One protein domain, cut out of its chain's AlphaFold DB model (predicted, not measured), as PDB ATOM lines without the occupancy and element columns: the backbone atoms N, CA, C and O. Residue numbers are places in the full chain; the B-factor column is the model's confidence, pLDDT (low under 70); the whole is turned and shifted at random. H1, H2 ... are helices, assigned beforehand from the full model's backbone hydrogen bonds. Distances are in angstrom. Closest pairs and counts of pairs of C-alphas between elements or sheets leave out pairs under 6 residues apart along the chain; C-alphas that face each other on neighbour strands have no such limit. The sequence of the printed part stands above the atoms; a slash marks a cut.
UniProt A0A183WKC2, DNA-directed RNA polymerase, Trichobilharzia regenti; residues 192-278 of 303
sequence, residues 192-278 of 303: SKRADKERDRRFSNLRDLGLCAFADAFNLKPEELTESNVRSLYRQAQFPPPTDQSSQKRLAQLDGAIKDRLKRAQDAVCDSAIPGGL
ATOM      1  N   SER A 192      16.272  74.027  68.531       93.00
ATOM      2  CA  SER A 192      15.064  73.781  67.752       93.00
ATOM      3  C   SER A 192      15.431  73.301  66.345       93.00
ATOM      4  O   SER A 192      16.434  73.723  65.767       93.00
ATOM      5  N   LYS A 193      14.574  72.478  65.729       93.00
ATOM      6  CA  LYS A 193      14.805  71.964  64.363       93.00
ATOM      7  C   LYS A 193      15.029  73.076  63.332       93.00
ATOM      8  O   LYS A 193      15.723  72.871  62.343       93.00
ATOM      9  N   ARG A 194      14.402  74.240  63.531       92.00
ATOM     10  CA  ARG A 194      14.567  75.407  62.656       92.00
ATOM     11  C   ARG A 194      15.958  76.019  62.813       92.00
ATOM     12  O   ARG A 194      16.600  76.284  61.802       92.00
ATOM     13  N   ALA A 195      16.401  76.232  64.051       92.00
ATOM     14  CA  ALA A 195      17.715  76.799  64.334       92.00
ATOM     15  C   ALA A 195      18.848  75.854  63.914       92.00
ATOM     16  O   ALA A 195      19.824  76.309  63.334       92.00
ATOM     17  N   ASP A 196      18.684  74.547  64.122       93.06
ATOM     18  CA  ASP A 196      19.669  73.539  63.716       93.06
ATOM     19  C   ASP A 196      19.850  73.498  62.186       93.06
ATOM     20  O   ASP A 196      20.968  73.550  61.683       93.06
ATOM     21  N   LYS A 197      18.751  73.565  61.417       93.25
ATOM     22  CA  LYS A 197      18.816  73.696  59.949       93.25
ATOM     23  C   LYS A 197      19.502  74.984  59.491       93.25
ATOM     24  O   LYS A 197      20.248  74.969  58.516       93.25
ATOM     25  N   GLU A 198      19.224  76.105  60.154       91.50
ATOM     26  CA  GLU A 198      19.861  77.384  59.826       91.50
ATOM     27  C   GLU A 198      21.357  77.364  60.165       91.50
ATOM     28  O   GLU A 198      22.172  77.843  59.376       91.50
ATOM     29  N   ARG A 199      21.734  76.739  61.287       91.38
ATOM     30  CA  ARG A 199      23.127  76.484  61.661       91.38
ATOM     31  C   ARG A 199      23.843  75.678  60.575       91.38
ATOM     32  O   ARG A 199      24.899  76.097  60.104       91.38
ATOM     33  N   ASP A 200      23.254  74.572  60.125       91.62
ATOM     34  CA  ASP A 200      23.845  73.714  59.090       91.62
ATOM     35  C   ASP A 200      23.971  74.442  57.737       91.62
ATOM     36  O   ASP A 200      24.987  74.324  57.040       91.62
ATOM     37  N   ARG A 201      22.975  75.268  57.384       91.62
ATOM     38  CA  ARG A 201      23.024  76.143  56.203       91.62
ATOM     39  C   ARG A 201      24.182  77.139  56.296       91.62
ATOM     40  O   ARG A 201      24.896  77.336  55.316       91.62
ATOM     41  N   ARG A 202      24.391  77.757  57.462       90.19
ATOM     42  CA  ARG A 202      25.492  78.706  57.687       90.19
ATOM     43  C   ARG A 202      26.847  78.029  57.571       90.19
ATOM     44  O   ARG A 202      27.676  78.540  56.828       90.19
ATOM     45  N   PHE A 203      27.047  76.870  58.200       88.69
ATOM     46  CA  PHE A 203      28.298  76.111  58.072       88.69
ATOM     47  C   PHE A 203      28.591  75.692  56.631       88.69
ATOM     48  O   PHE A 203      29.740  75.756  56.194       88.69
ATOM     49  N   SER A 204      27.563  75.327  55.864       88.75
ATOM     50  CA  SER A 204      27.725  74.988  54.446       88.75
ATOM     51  C   SER A 204      28.254  76.166  53.617       88.75
ATOM     52  O   SER A 204      29.069  75.956  52.721       88.75
ATOM     53  N   ASN A 205      27.877  77.400  53.965       86.06
ATOM     54  CA  ASN A 205      28.353  78.618  53.304       86.06
ATOM     55  C   ASN A 205      29.785  79.030  53.706       86.06
ATOM     56  O   ASN A 205      30.326  79.968  53.129       86.06
ATOM     57  N   LEU A 206      30.417  78.363  54.683       87.19
ATOM     58  CA  LEU A 206      31.781  78.697  55.130       87.19
ATOM     59  C   LEU A 206      32.885  78.003  54.330       87.19
ATOM     60  O   LEU A 206      34.058  78.278  54.570       87.19
ATOM     61  N   ARG A 207      32.542  77.121  53.384       84.75
ATOM     62  CA  ARG A 207      33.526  76.335  52.617       84.75
ATOM     63  C   ARG A 207      34.536  77.212  51.874       84.75
ATOM     64  O   ARG A 207      35.724  76.908  51.890       84.75
ATOM     65  N   ASP A 208      34.081  78.336  51.329       86.44
ATOM     66  CA  ASP A 208      34.918  79.227  50.516       86.44
ATOM     67  C   ASP A 208      35.609  80.325  51.341       86.44
ATOM     68  O   ASP A 208      36.411  81.099  50.823       86.44
ATOM     69  N   LEU A 209      35.347  80.389  52.652       88.25
ATOM     70  CA  LEU A 209      35.840  81.455  53.526       88.25
ATOM     71  C   LEU A 209      37.369  81.513  53.566       88.25
ATOM     72  O   LEU A 209      37.936  82.607  53.561       88.25
ATOM     73  N   GLY A 210      38.026  80.350  53.574       88.50
ATOM     74  CA  GLY A 210      39.486  80.254  53.532       88.50
ATOM     75  C   GLY A 210      40.067  80.801  52.227       88.50
ATOM     76  O   GLY A 210      41.043  81.544  52.263       88.50
ATOM     77  N   LEU A 211      39.426  80.515  51.089       88.00
ATOM     78  CA  LEU A 211      39.844  81.033  49.782       88.00
ATOM     79  C   LEU A 211      39.631  82.545  49.686       88.00
ATOM     80  O   LEU A 211      40.511  83.251  49.205       88.00
ATOM     81  N   CYS A 212      38.518  83.064  50.209       87.50
ATOM     82  CA  CYS A 212      38.304  84.508  50.282       87.50
ATOM     83  C   CYS A 212      39.331  85.203  51.191       87.50
ATOM     84  O   CYS A 212      39.815  86.276  50.854       87.50
ATOM     85  N   ALA A 213      39.680  84.601  52.334       89.38
ATOM     86  CA  ALA A 213      40.721  85.134  53.216       89.38
ATOM     87  C   ALA A 213      42.099  85.132  52.534       89.38
ATOM     88  O   ALA A 213      42.873  86.075  52.688       89.38
ATOM     89  N   PHE A 214      42.381  84.086  51.755       89.44
ATOM     90  CA  PHE A 214      43.597  83.974  50.960       89.44
ATOM     91  C   PHE A 214      43.666  85.030  49.856       89.44
ATOM     92  O   PHE A 214      44.702  85.670  49.691       89.44
ATOM     93  N   ALA A 215      42.560  85.260  49.148       88.75
ATOM     94  CA  ALA A 215      42.469  86.297  48.128       88.75
ATOM     95  C   ALA A 215      42.791  87.686  48.699       88.75
ATOM     96  O   ALA A 215      43.619  88.396  48.134       88.75
ATOM     97  N   ASP A 216      42.217  88.030  49.857       86.25
ATOM     98  CA  ASP A 216      42.483  89.306  50.528       86.25
ATOM     99  C   ASP A 216      43.951  89.433  50.963       86.25
ATOM    100  O   ASP A 216      44.591  90.450  50.709       86.25
ATOM    101  N   ALA A 217      44.503  88.401  51.614       87.50
ATOM    102  CA  ALA A 217      45.858  88.450  52.166       87.50
ATOM    103  C   ALA A 217      46.940  88.526  51.075       87.50
ATOM    104  O   ALA A 217      47.994  89.133  51.278       87.50
ATOM    105  N   PHE A 218      46.683  87.927  49.909       87.06
ATOM    106  CA  PHE A 218      47.607  87.919  48.774       87.06
ATOM    107  C   PHE A 218      47.250  88.945  47.685       87.06
ATOM    108  O   PHE A 218      47.980  89.033  46.700       87.06
ATOM    109  N   ASN A 219      46.198  89.753  47.885       86.31
ATOM    110  CA  ASN A 219      45.650  90.713  46.915       86.31
ATOM    111  C   ASN A 219      45.358  90.091  45.536       86.31
ATOM    112  O   ASN A 219      45.688  90.672  44.502       86.31
ATOM    113  N   LEU A 220      44.761  88.899  45.529       87.62
ATOM    114  CA  LEU A 220      44.432  88.154  44.313       87.62
ATOM    115  C   LEU A 220      42.999  88.423  43.864       87.62
ATOM    116  O   LEU A 220      42.091  88.610  44.677       87.62
ATOM    117  N   LYS A 221      42.776  88.363  42.550       88.06
ATOM    118  CA  LYS A 221      41.423  88.361  41.978       88.06
ATOM    119  C   LYS A 221      40.806  86.955  42.031       88.06
ATOM    120  O   LYS A 221      41.541  85.969  42.060       88.06
ATOM    121  N   PRO A 222      39.465  86.821  41.967       80.44
ATOM    122  CA  PRO A 222      38.802  85.512  41.971       80.44
ATOM    123  C   PRO A 222      39.289  84.559  40.868       80.44
ATOM    124  O   PRO A 222      39.382  83.356  41.083       80.44
ATOM    125  N   GLU A 223      39.645  85.105  39.706       83.19
ATOM    126  CA  GLU A 223      40.144  84.366  38.537       83.19
ATOM    127  C   GLU A 223      41.549  83.772  38.753       83.19
ATOM    128  O   GLU A 223      41.933  82.808  38.093       83.19
ATOM    129  N   GLU A 224      42.316  84.312  39.704       82.12
ATOM    130  CA  GLU A 224      43.691  83.898  40.008       82.12
ATOM    131  C   GLU A 224      43.750  82.804  41.092       82.12
ATOM    132  O   GLU A 224      44.813  82.217  41.322       82.12
ATOM    133  N   LEU A 225      42.617  82.486  41.736       81.62
ATOM    134  CA  LEU A 225      42.472  81.465  42.786       81.62
ATOM    135  C   LEU A 225      42.427  80.037  42.214       81.62
ATOM    136  O   LEU A 225      41.543  79.240  42.525       81.62
ATOM    137  N   THR A 226      43.397  79.685  41.374       87.38
ATOM    138  CA  THR A 226      43.580  78.297  40.929       87.38
ATOM    139  C   THR A 226      44.343  77.493  41.979       87.38
ATOM    140  O   THR A 226      45.222  78.020  42.663       87.38
ATOM    141  N   GLU A 227      44.062  76.191  42.090       85.81
ATOM    142  CA  GLU A 227      44.717  75.316  43.078       85.81
ATOM    143  C   GLU A 227      46.252  75.360  42.967       85.81
ATOM    144  O   GLU A 227      46.957  75.411  43.976       85.81
ATOM    145  N   SER A 228      46.772  75.404  41.737       87.94
ATOM    146  CA  SER A 228      48.210  75.501  41.483       87.94
ATOM    147  C   SER A 228      48.806  76.811  42.008       87.94
ATOM    148  O   SER A 228      49.880  76.791  42.611       87.94
ATOM    149  N   ASN A 229      48.118  77.938  41.800       87.44
ATOM    150  CA  ASN A 229      48.598  79.257  42.210       87.44
ATOM    151  C   ASN A 229      48.503  79.454  43.731       87.44
ATOM    152  O   ASN A 229      49.437  79.934  44.364       87.44
ATOM    153  N   VAL A 230      47.412  78.997  44.354       87.62
ATOM    154  CA  VAL A 230      47.263  79.035  45.818       87.62
ATOM    155  C   VAL A 230      48.352  78.193  46.487       87.62
ATOM    156  O   VAL A 230      49.017  78.666  47.408       87.62
ATOM    157  N   ARG A 231      48.604  76.967  46.001       88.00
ATOM    158  CA  ARG A 231      49.659  76.095  46.549       88.00
ATOM    159  C   ARG A 231      51.056  76.693  46.394       88.00
ATOM    160  O   ARG A 231      51.868  76.546  47.310       88.00
ATOM    161  N   SER A 232      51.358  77.329  45.260       87.31
ATOM    162  CA  SER A 232      52.675  77.933  45.032       87.31
ATOM    163  C   SER A 232      52.900  79.137  45.949       87.31
ATOM    164  O   SER A 232      53.911  79.175  46.652       87.31
ATOM    165  N   LEU A 233      51.938  80.062  46.017       86.50
ATOM    166  CA  LEU A 233      52.005  81.267  46.845       86.50
ATOM    167  C   LEU A 233      52.029  80.938  48.339       86.50
ATOM    168  O   LEU A 233      52.813  81.517  49.089       86.50
ATOM    169  N   TYR A 234      51.233  79.957  48.770       87.56
ATOM    170  CA  TYR A 234      51.249  79.485  50.152       87.56
ATOM    171  C   TYR A 234      52.604  78.860  50.521       87.56
ATOM    172  O   TYR A 234      53.174  79.184  51.561       87.56
ATOM    173  N   ARG A 235      53.184  78.027  49.641       86.12
ATOM    174  CA  ARG A 235      54.516  77.436  49.859       86.12
ATOM    175  C   ARG A 235      55.611  78.502  49.936       86.12
ATOM    176  O   ARG A 235      56.481  78.395  50.795       86.12
ATOM    177  N   GLN A 236      55.565  79.515  49.070       83.62
ATOM    178  CA  GLN A 236      56.513  80.636  49.094       83.62
ATOM    179  C   GLN A 236      56.404  81.447  50.390       83.62
ATOM    180  O   GLN A 236      57.423  81.790  50.984       83.62
ATOM    181  N   ALA A 237      55.183  81.698  50.866       84.06
ATOM    182  CA  ALA A 237      54.958  82.408  52.121       84.06
ATOM    183  C   ALA A 237      55.416  81.606  53.353       84.06
ATOM    184  O   ALA A 237      55.875  82.197  54.330       84.06
ATOM    185  N   GLN A 238      55.321  80.272  53.310       83.62
ATOM    186  CA  GLN A 238      55.709  79.397  54.420       83.62
ATOM    187  C   GLN A 238      57.216  79.110  54.483       83.62
ATOM    188  O   GLN A 238      57.757  78.937  55.574       83.62
ATOM    189  N   PHE A 239      57.902  79.107  53.335       83.50
ATOM    190  CA  PHE A 239      59.353  78.930  53.237       83.50
ATOM    191  C   PHE A 239      60.017  80.121  52.533       83.50
ATOM    192  O   PHE A 239      60.547  79.969  51.428       83.50
ATOM    193  N   PRO A 240      59.993  81.318  53.141       76.31
ATOM    194  CA  PRO A 240      60.605  82.480  52.529       76.31
ATOM    195  C   PRO A 240      62.134  82.368  52.565       76.31
ATOM    196  O   PRO A 240      62.697  81.872  53.549       76.31
ATOM    197  N   PRO A 241      62.838  82.839  51.523       74.69
ATOM    198  CA  PRO A 241      64.285  82.977  51.585       74.69
ATOM    199  C   PRO A 241      64.679  83.954  52.714       74.69
ATOM    200  O   PRO A 241      63.916  84.874  53.016       74.69
ATOM    201  N   PRO A 242      65.874  83.813  53.326       68.44
ATOM    202  CA  PRO A 242      66.299  84.602  54.496       68.44
ATOM    203  C   PRO A 242      66.270  86.127  54.299       68.44
ATOM    204  O   PRO A 242      66.290  86.889  55.261       68.44
ATOM    205  N   THR A 243      66.246  86.571  53.046       66.94
ATOM    206  CA  THR A 243      66.219  87.968  52.616       66.94
ATOM    207  C   THR A 243      64.819  88.587  52.576       66.94
ATOM    208  O   THR A 243      64.720  89.810  52.524       66.94
ATOM    209  N   ASP A 244      63.739  87.798  52.619       66.62
ATOM    210  CA  ASP A 244      62.381  88.288  52.356       66.62
ATOM    211  C   ASP A 244      61.468  88.280  53.597       66.62
ATOM    212  O   ASP A 244      60.640  87.393  53.814       66.62
ATOM    213  N   GLN A 245      61.579  89.337  54.409       66.94
ATOM    214  CA  GLN A 245      60.684  89.579  55.551       66.94
ATOM    215  C   GLN A 245      59.225  89.857  55.136       66.94
ATOM    216  O   GLN A 245      58.325  89.815  55.980       66.94
ATOM    217  N   SER A 246      58.959  90.172  53.861       71.69
ATOM    218  CA  SER A 246      57.606  90.500  53.391       71.69
ATOM    219  C   SER A 246      56.696  89.268  53.374       71.69
ATOM    220  O   SER A 246      55.525  89.353  53.744       71.69
ATOM    221  N   SER A 247      57.258  88.106  53.047       68.50
ATOM    222  CA  SER A 247      56.544  86.835  52.935       68.50
ATOM    223  C   SER A 247      56.090  86.281  54.298       68.50
ATOM    224  O   SER A 247      54.958  85.811  54.418       68.50
ATOM    225  N   GLN A 248      56.881  86.463  55.366       68.38
ATOM    226  CA  GLN A 248      56.448  86.166  56.745       68.38
ATOM    227  C   GLN A 248      55.270  87.045  57.196       68.38
ATOM    228  O   GLN A 248      54.354  86.562  57.864       68.38
ATOM    229  N   LYS A 249      55.254  88.328  56.808       80.44
ATOM    230  CA  LYS A 249      54.134  89.232  57.119       80.44
ATOM    231  C   LYS A 249      52.841  88.807  56.422       80.44
ATOM    232  O   LYS A 249      51.777  88.950  57.018       80.44
ATOM    233  N   ARG A 250      52.918  88.254  55.206       82.00
ATOM    234  CA  ARG A 250      51.742  87.762  54.465       82.00
ATOM    235  C   ARG A 250      51.084  86.560  55.137       82.00
ATOM    236  O   ARG A 250      49.861  86.491  55.169       82.00
ATOM    237  N   LEU A 251      51.863  85.648  55.721       84.19
ATOM    238  CA  LEU A 251      51.304  84.500  56.441       84.19
ATOM    239  C   LEU A 251      50.565  84.944  57.714       84.19
ATOM    240  O   LEU A 251      49.438  84.529  57.956       84.19
ATOM    241  N   ALA A 252      51.144  85.890  58.462       85.69
ATOM    242  CA  ALA A 252      50.474  86.497  59.612       85.69
ATOM    243  C   ALA A 252      49.200  87.273  59.215       85.69
ATOM    244  O   ALA A 252      48.206  87.254  59.943       85.69
ATOM    245  N   GLN A 253      49.207  87.942  58.055       87.31
ATOM    246  CA  GLN A 253      48.019  88.596  57.495       87.31
ATOM    247  C   GLN A 253      46.940  87.583  57.099       87.31
ATOM    248  O   GLN A 253      45.768  87.819  57.385       87.31
ATOM    249  N   LEU A 254      47.321  86.452  56.497       90.00
ATOM    250  CA  LEU A 254      46.408  85.356  56.177       90.00
ATOM    251  C   LEU A 254      45.762  84.788  57.445       90.00
ATOM    252  O   LEU A 254      44.538  84.687  57.507       90.00
ATOM    253  N   ASP A 255      46.561  84.475  58.463       90.00
ATOM    254  CA  ASP A 255      46.065  83.961  59.742       90.00
ATOM    255  C   ASP A 255      45.102  84.951  60.407       90.00
ATOM    256  O   ASP A 255      44.038  84.560  60.893       90.00
ATOM    257  N   GLY A 256      45.433  86.247  60.382       90.50
ATOM    258  CA  GLY A 256      44.551  87.315  60.854       90.50
ATOM    259  C   GLY A 256      43.230  87.368  60.081       90.50
ATOM    260  O   GLY A 256      42.159  87.344  60.688       90.50
ATOM    261  N   ALA A 257      43.290  87.354  58.748       90.00
ATOM    262  CA  ALA A 257      42.111  87.393  57.886       90.00
ATOM    263  C   ALA A 257      41.202  86.167  58.081       90.00
ATOM    264  O   ALA A 257      39.978  86.314  58.171       90.00
ATOM    265  N   ILE A 258      41.785  84.967  58.191       91.44
ATOM    266  CA  ILE A 258      41.055  83.730  58.493       91.44
ATOM    267  C   ILE A 258      40.400  83.848  59.865       91.44
ATOM    268  O   ILE A 258      39.196  83.630  59.976       91.44
ATOM    269  N   LYS A 259      41.156  84.237  60.898       91.00
ATOM    270  CA  LYS A 259      40.650  84.374  62.266       91.00
ATOM    271  C   LYS A 259      39.473  85.346  62.344       91.00
ATOM    272  O   LYS A 259      38.456  85.013  62.948       91.00
ATOM    273  N   ASP A 260      39.576  86.511  61.711       90.44
ATOM    274  CA  ASP A 260      38.527  87.533  61.733       90.44
ATOM    275  C   ASP A 260      37.272  87.089  60.975       90.44
ATOM    276  O   ASP A 260      36.143  87.293  61.432       90.44
ATOM    277  N   ARG A 261      37.440  86.457  59.809       90.69
ATOM    278  CA  ARG A 261      36.321  85.909  59.028       90.69
ATOM    279  C   ARG A 261      35.649  84.742  59.764       90.69
ATOM    280  O   ARG A 261      34.422  84.734  59.853       90.69
ATOM    281  N   LEU A 262      36.422  83.818  60.336       90.81
ATOM    282  CA  LEU A 262      35.909  82.678  61.099       90.81
ATOM    283  C   LEU A 262      35.165  83.142  62.354       90.81
ATOM    284  O   LEU A 262      34.086  82.639  62.645       90.81
ATOM    285  N   LYS A 263      35.696  84.151  63.055       90.50
ATOM    286  CA  LYS A 263      35.031  84.757  64.210       90.50
ATOM    287  C   LYS A 263      33.674  85.349  63.830       90.50
ATOM    288  O   LYS A 263      32.683  85.013  64.462       90.50
ATOM    289  N   ARG A 264      33.600  86.151  62.760       90.00
ATOM    290  CA  ARG A 264      32.322  86.715  62.277       90.00
ATOM    291  C   ARG A 264      31.307  85.636  61.912       90.00
ATOM    292  O   ARG A 264      30.124  85.784  62.199       90.00
ATOM    293  N   ALA A 265      31.763  84.562  61.274       89.50
ATOM    294  CA  ALA A 265      30.917  83.424  60.943       89.50
ATOM    295  C   ALA A 265      30.398  82.706  62.195       89.50
ATOM    296  O   ALA A 265      29.203  82.427  62.280       89.50
ATOM    297  N   GLN A 266      31.278  82.448  63.164       89.06
ATOM    298  CA  GLN A 266      30.923  81.842  64.442       89.06
ATOM    299  C   GLN A 266      29.908  82.706  65.194       89.06
ATOM    300  O   GLN A 266      28.867  82.195  65.591       89.06
ATOM    301  N   ASP A 267      30.161  84.011  65.316       89.62
ATOM    302  CA  ASP A 267      29.255  84.961  65.971       89.62
ATOM    303  C   ASP A 267      27.876  84.949  65.284       89.62
ATOM    304  O   ASP A 267      26.849  84.797  65.942       89.62
ATOM    305  N   ALA A 268      27.840  84.967  63.947       87.94
ATOM    306  CA  ALA A 268      26.596  84.900  63.181       87.94
ATOM    307  C   ALA A 268      25.841  83.568  63.355       87.94
ATOM    308  O   ALA A 268      24.611  83.541  63.254       87.94
ATOM    309  N   VAL A 269      26.544  82.452  63.554       88.50
ATOM    310  CA  VAL A 269      25.921  81.165  63.886       88.50
ATOM    311  C   VAL A 269      25.338  81.220  65.297       88.50
ATOM    312  O   VAL A 269      24.155  80.913  65.466       88.50
ATOM    313  N   CYS A 270      26.124  81.669  66.276       87.44
ATOM    314  CA  CYS A 270      25.713  81.799  67.670       87.44
ATOM    315  C   CYS A 270      24.470  82.686  67.816       87.44
ATOM    316  O   CYS A 270      23.491  82.249  68.415       87.44
ATOM    317  N   ASP A 271      24.454  83.865  67.190       85.69
ATOM    318  CA  ASP A 271      23.334  84.814  67.247       85.69
ATOM    319  C   ASP A 271      22.044  84.253  66.624       85.69
ATOM    320  O   ASP A 271      20.935  84.595  67.036       85.69
ATOM    321  N   SER A 272      22.168  83.370  65.625       84.69
ATOM    322  CA  SER A 272      21.010  82.710  65.006       84.69
ATOM    323  C   SER A 272      20.443  81.567  65.854       84.69
ATOM    324  O   SER A 272      19.255  81.250  65.763       84.69
ATOM    325  N   ALA A 273      21.292  80.941  66.670       84.12
ATOM    326  CA  ALA A 273      20.961  79.762  67.454       84.12
ATOM    327  C   ALA A 273      20.527  80.115  68.884       84.12
ATOM    328  O   ALA A 273      19.641  79.468  69.439       84.12
ATOM    329  N   ILE A 274      21.123  81.137  69.494       84.56
ATOM    330  CA  ILE A 274      20.961  81.476  70.909       84.56
ATOM    331  C   ILE A 274      20.688  82.977  71.035       84.56
ATOM    332  O   ILE A 274      21.359  83.778  70.392       84.56
ATOM    333  N   PRO A 275      19.734  83.397  71.885       74.62
ATOM    334  CA  PRO A 275      18.923  82.574  72.790       74.62
ATOM    335  C   PRO A 275      17.637  82.023  72.153       74.62
ATOM    336  O   PRO A 275      17.056  81.077  72.675       74.62
ATOM    337  N   GLY A 276      17.183  82.588  71.031       81.50
ATOM    338  CA  GLY A 276      15.857  82.300  70.467       81.50
ATOM    339  C   GLY A 276      15.724  80.970  69.716       81.50
ATOM    340  O   GLY A 276      14.608  80.536  69.444       81.50
ATOM    341  N   GLY A 277      16.834  80.325  69.359       86.00
ATOM    342  CA  GLY A 277      16.836  79.080  68.592       86.00
ATOM    343  C   GLY A 277      16.888  77.808  69.440       86.00
ATOM    344  O   GLY A 277      16.836  76.720  68.866       86.00
ATOM    345  N   LEU A 278      16.960  77.918  70.768       90.50
ATOM    346  CA  LEU A 278      17.004  76.783  71.695       90.50
ATOM    347  C   LEU A 278      15.672  76.021  71.737       90.50
ATOM    348  O   LEU A 278      14.601  76.585  71.524       90.50
TER     349      LEU A 278
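What this domain is: This is residues 192 to 278 of the 303 residues of the protein "DNA-directed RNA polymerase" of Trichobilharzia regenti (UniProt A0A183WKC2). A long helix, H4, makes one side of a loose rod, and H1 and H2, one after the other, run back along it with a tight link between them. H3 slants steeply away from the first part of H4, near one end of the rod, while the two ends of the printed part come together at the other end. The printed part has 87 residues, with four named helices in the order H1, H2, H3, H4 and no named strand; the class is all helix. The whole is loose, with a radius of gyration of the C-alphas of 16.8 A and spans of 54 by 23 by 17 A.

How they stand to each other: H1, residues 193 to 204, touches H4, residues 245 to 273, at a shallow tilt of 15 degrees, opposite ways; the closest C-alphas, of Ala 195 and Ala 273, are 5.4 A apart, and of H4 residues 265 to 273 alone take part. H2, residues 209 to 218, touches residues 250 to 262 of H4 alone, at a shallow tilt of 31 degrees, opposite ways, closest at the C-alphas of Ala 217 and Leu 254, 5.1 A. H3, residues 227 to 238, touches H4 with residues 236 to 238 alone, at a steep tilt of 64 degrees; the closest C-alphas, of Ala 237 and Ser 247, are 4.8 A apart. H2 and H3 are near each other, and H1 and H3 are apart. Every O i to N i+4 pair is within hydrogen-bond range in H1, H2 and H3, and 24 of 25 in H4.

Where its parts are: H1 begins at C-alpha 193 (14.805, 71.964, 64.363) and is 16.6 A long. H2 measures 14.2 A and H3 16.3 A. H4 is 42.6 A long and ends at C-alpha 273 (20.961, 79.762, 67.454).

The domain as a whole: The C-alphas farthest apart, of Ser 192 and Thr 243, are 55.2 A apart. The printed part has no cut and no long link. Residues 242 to 245 and 247 to 248 have pLDDT under 70.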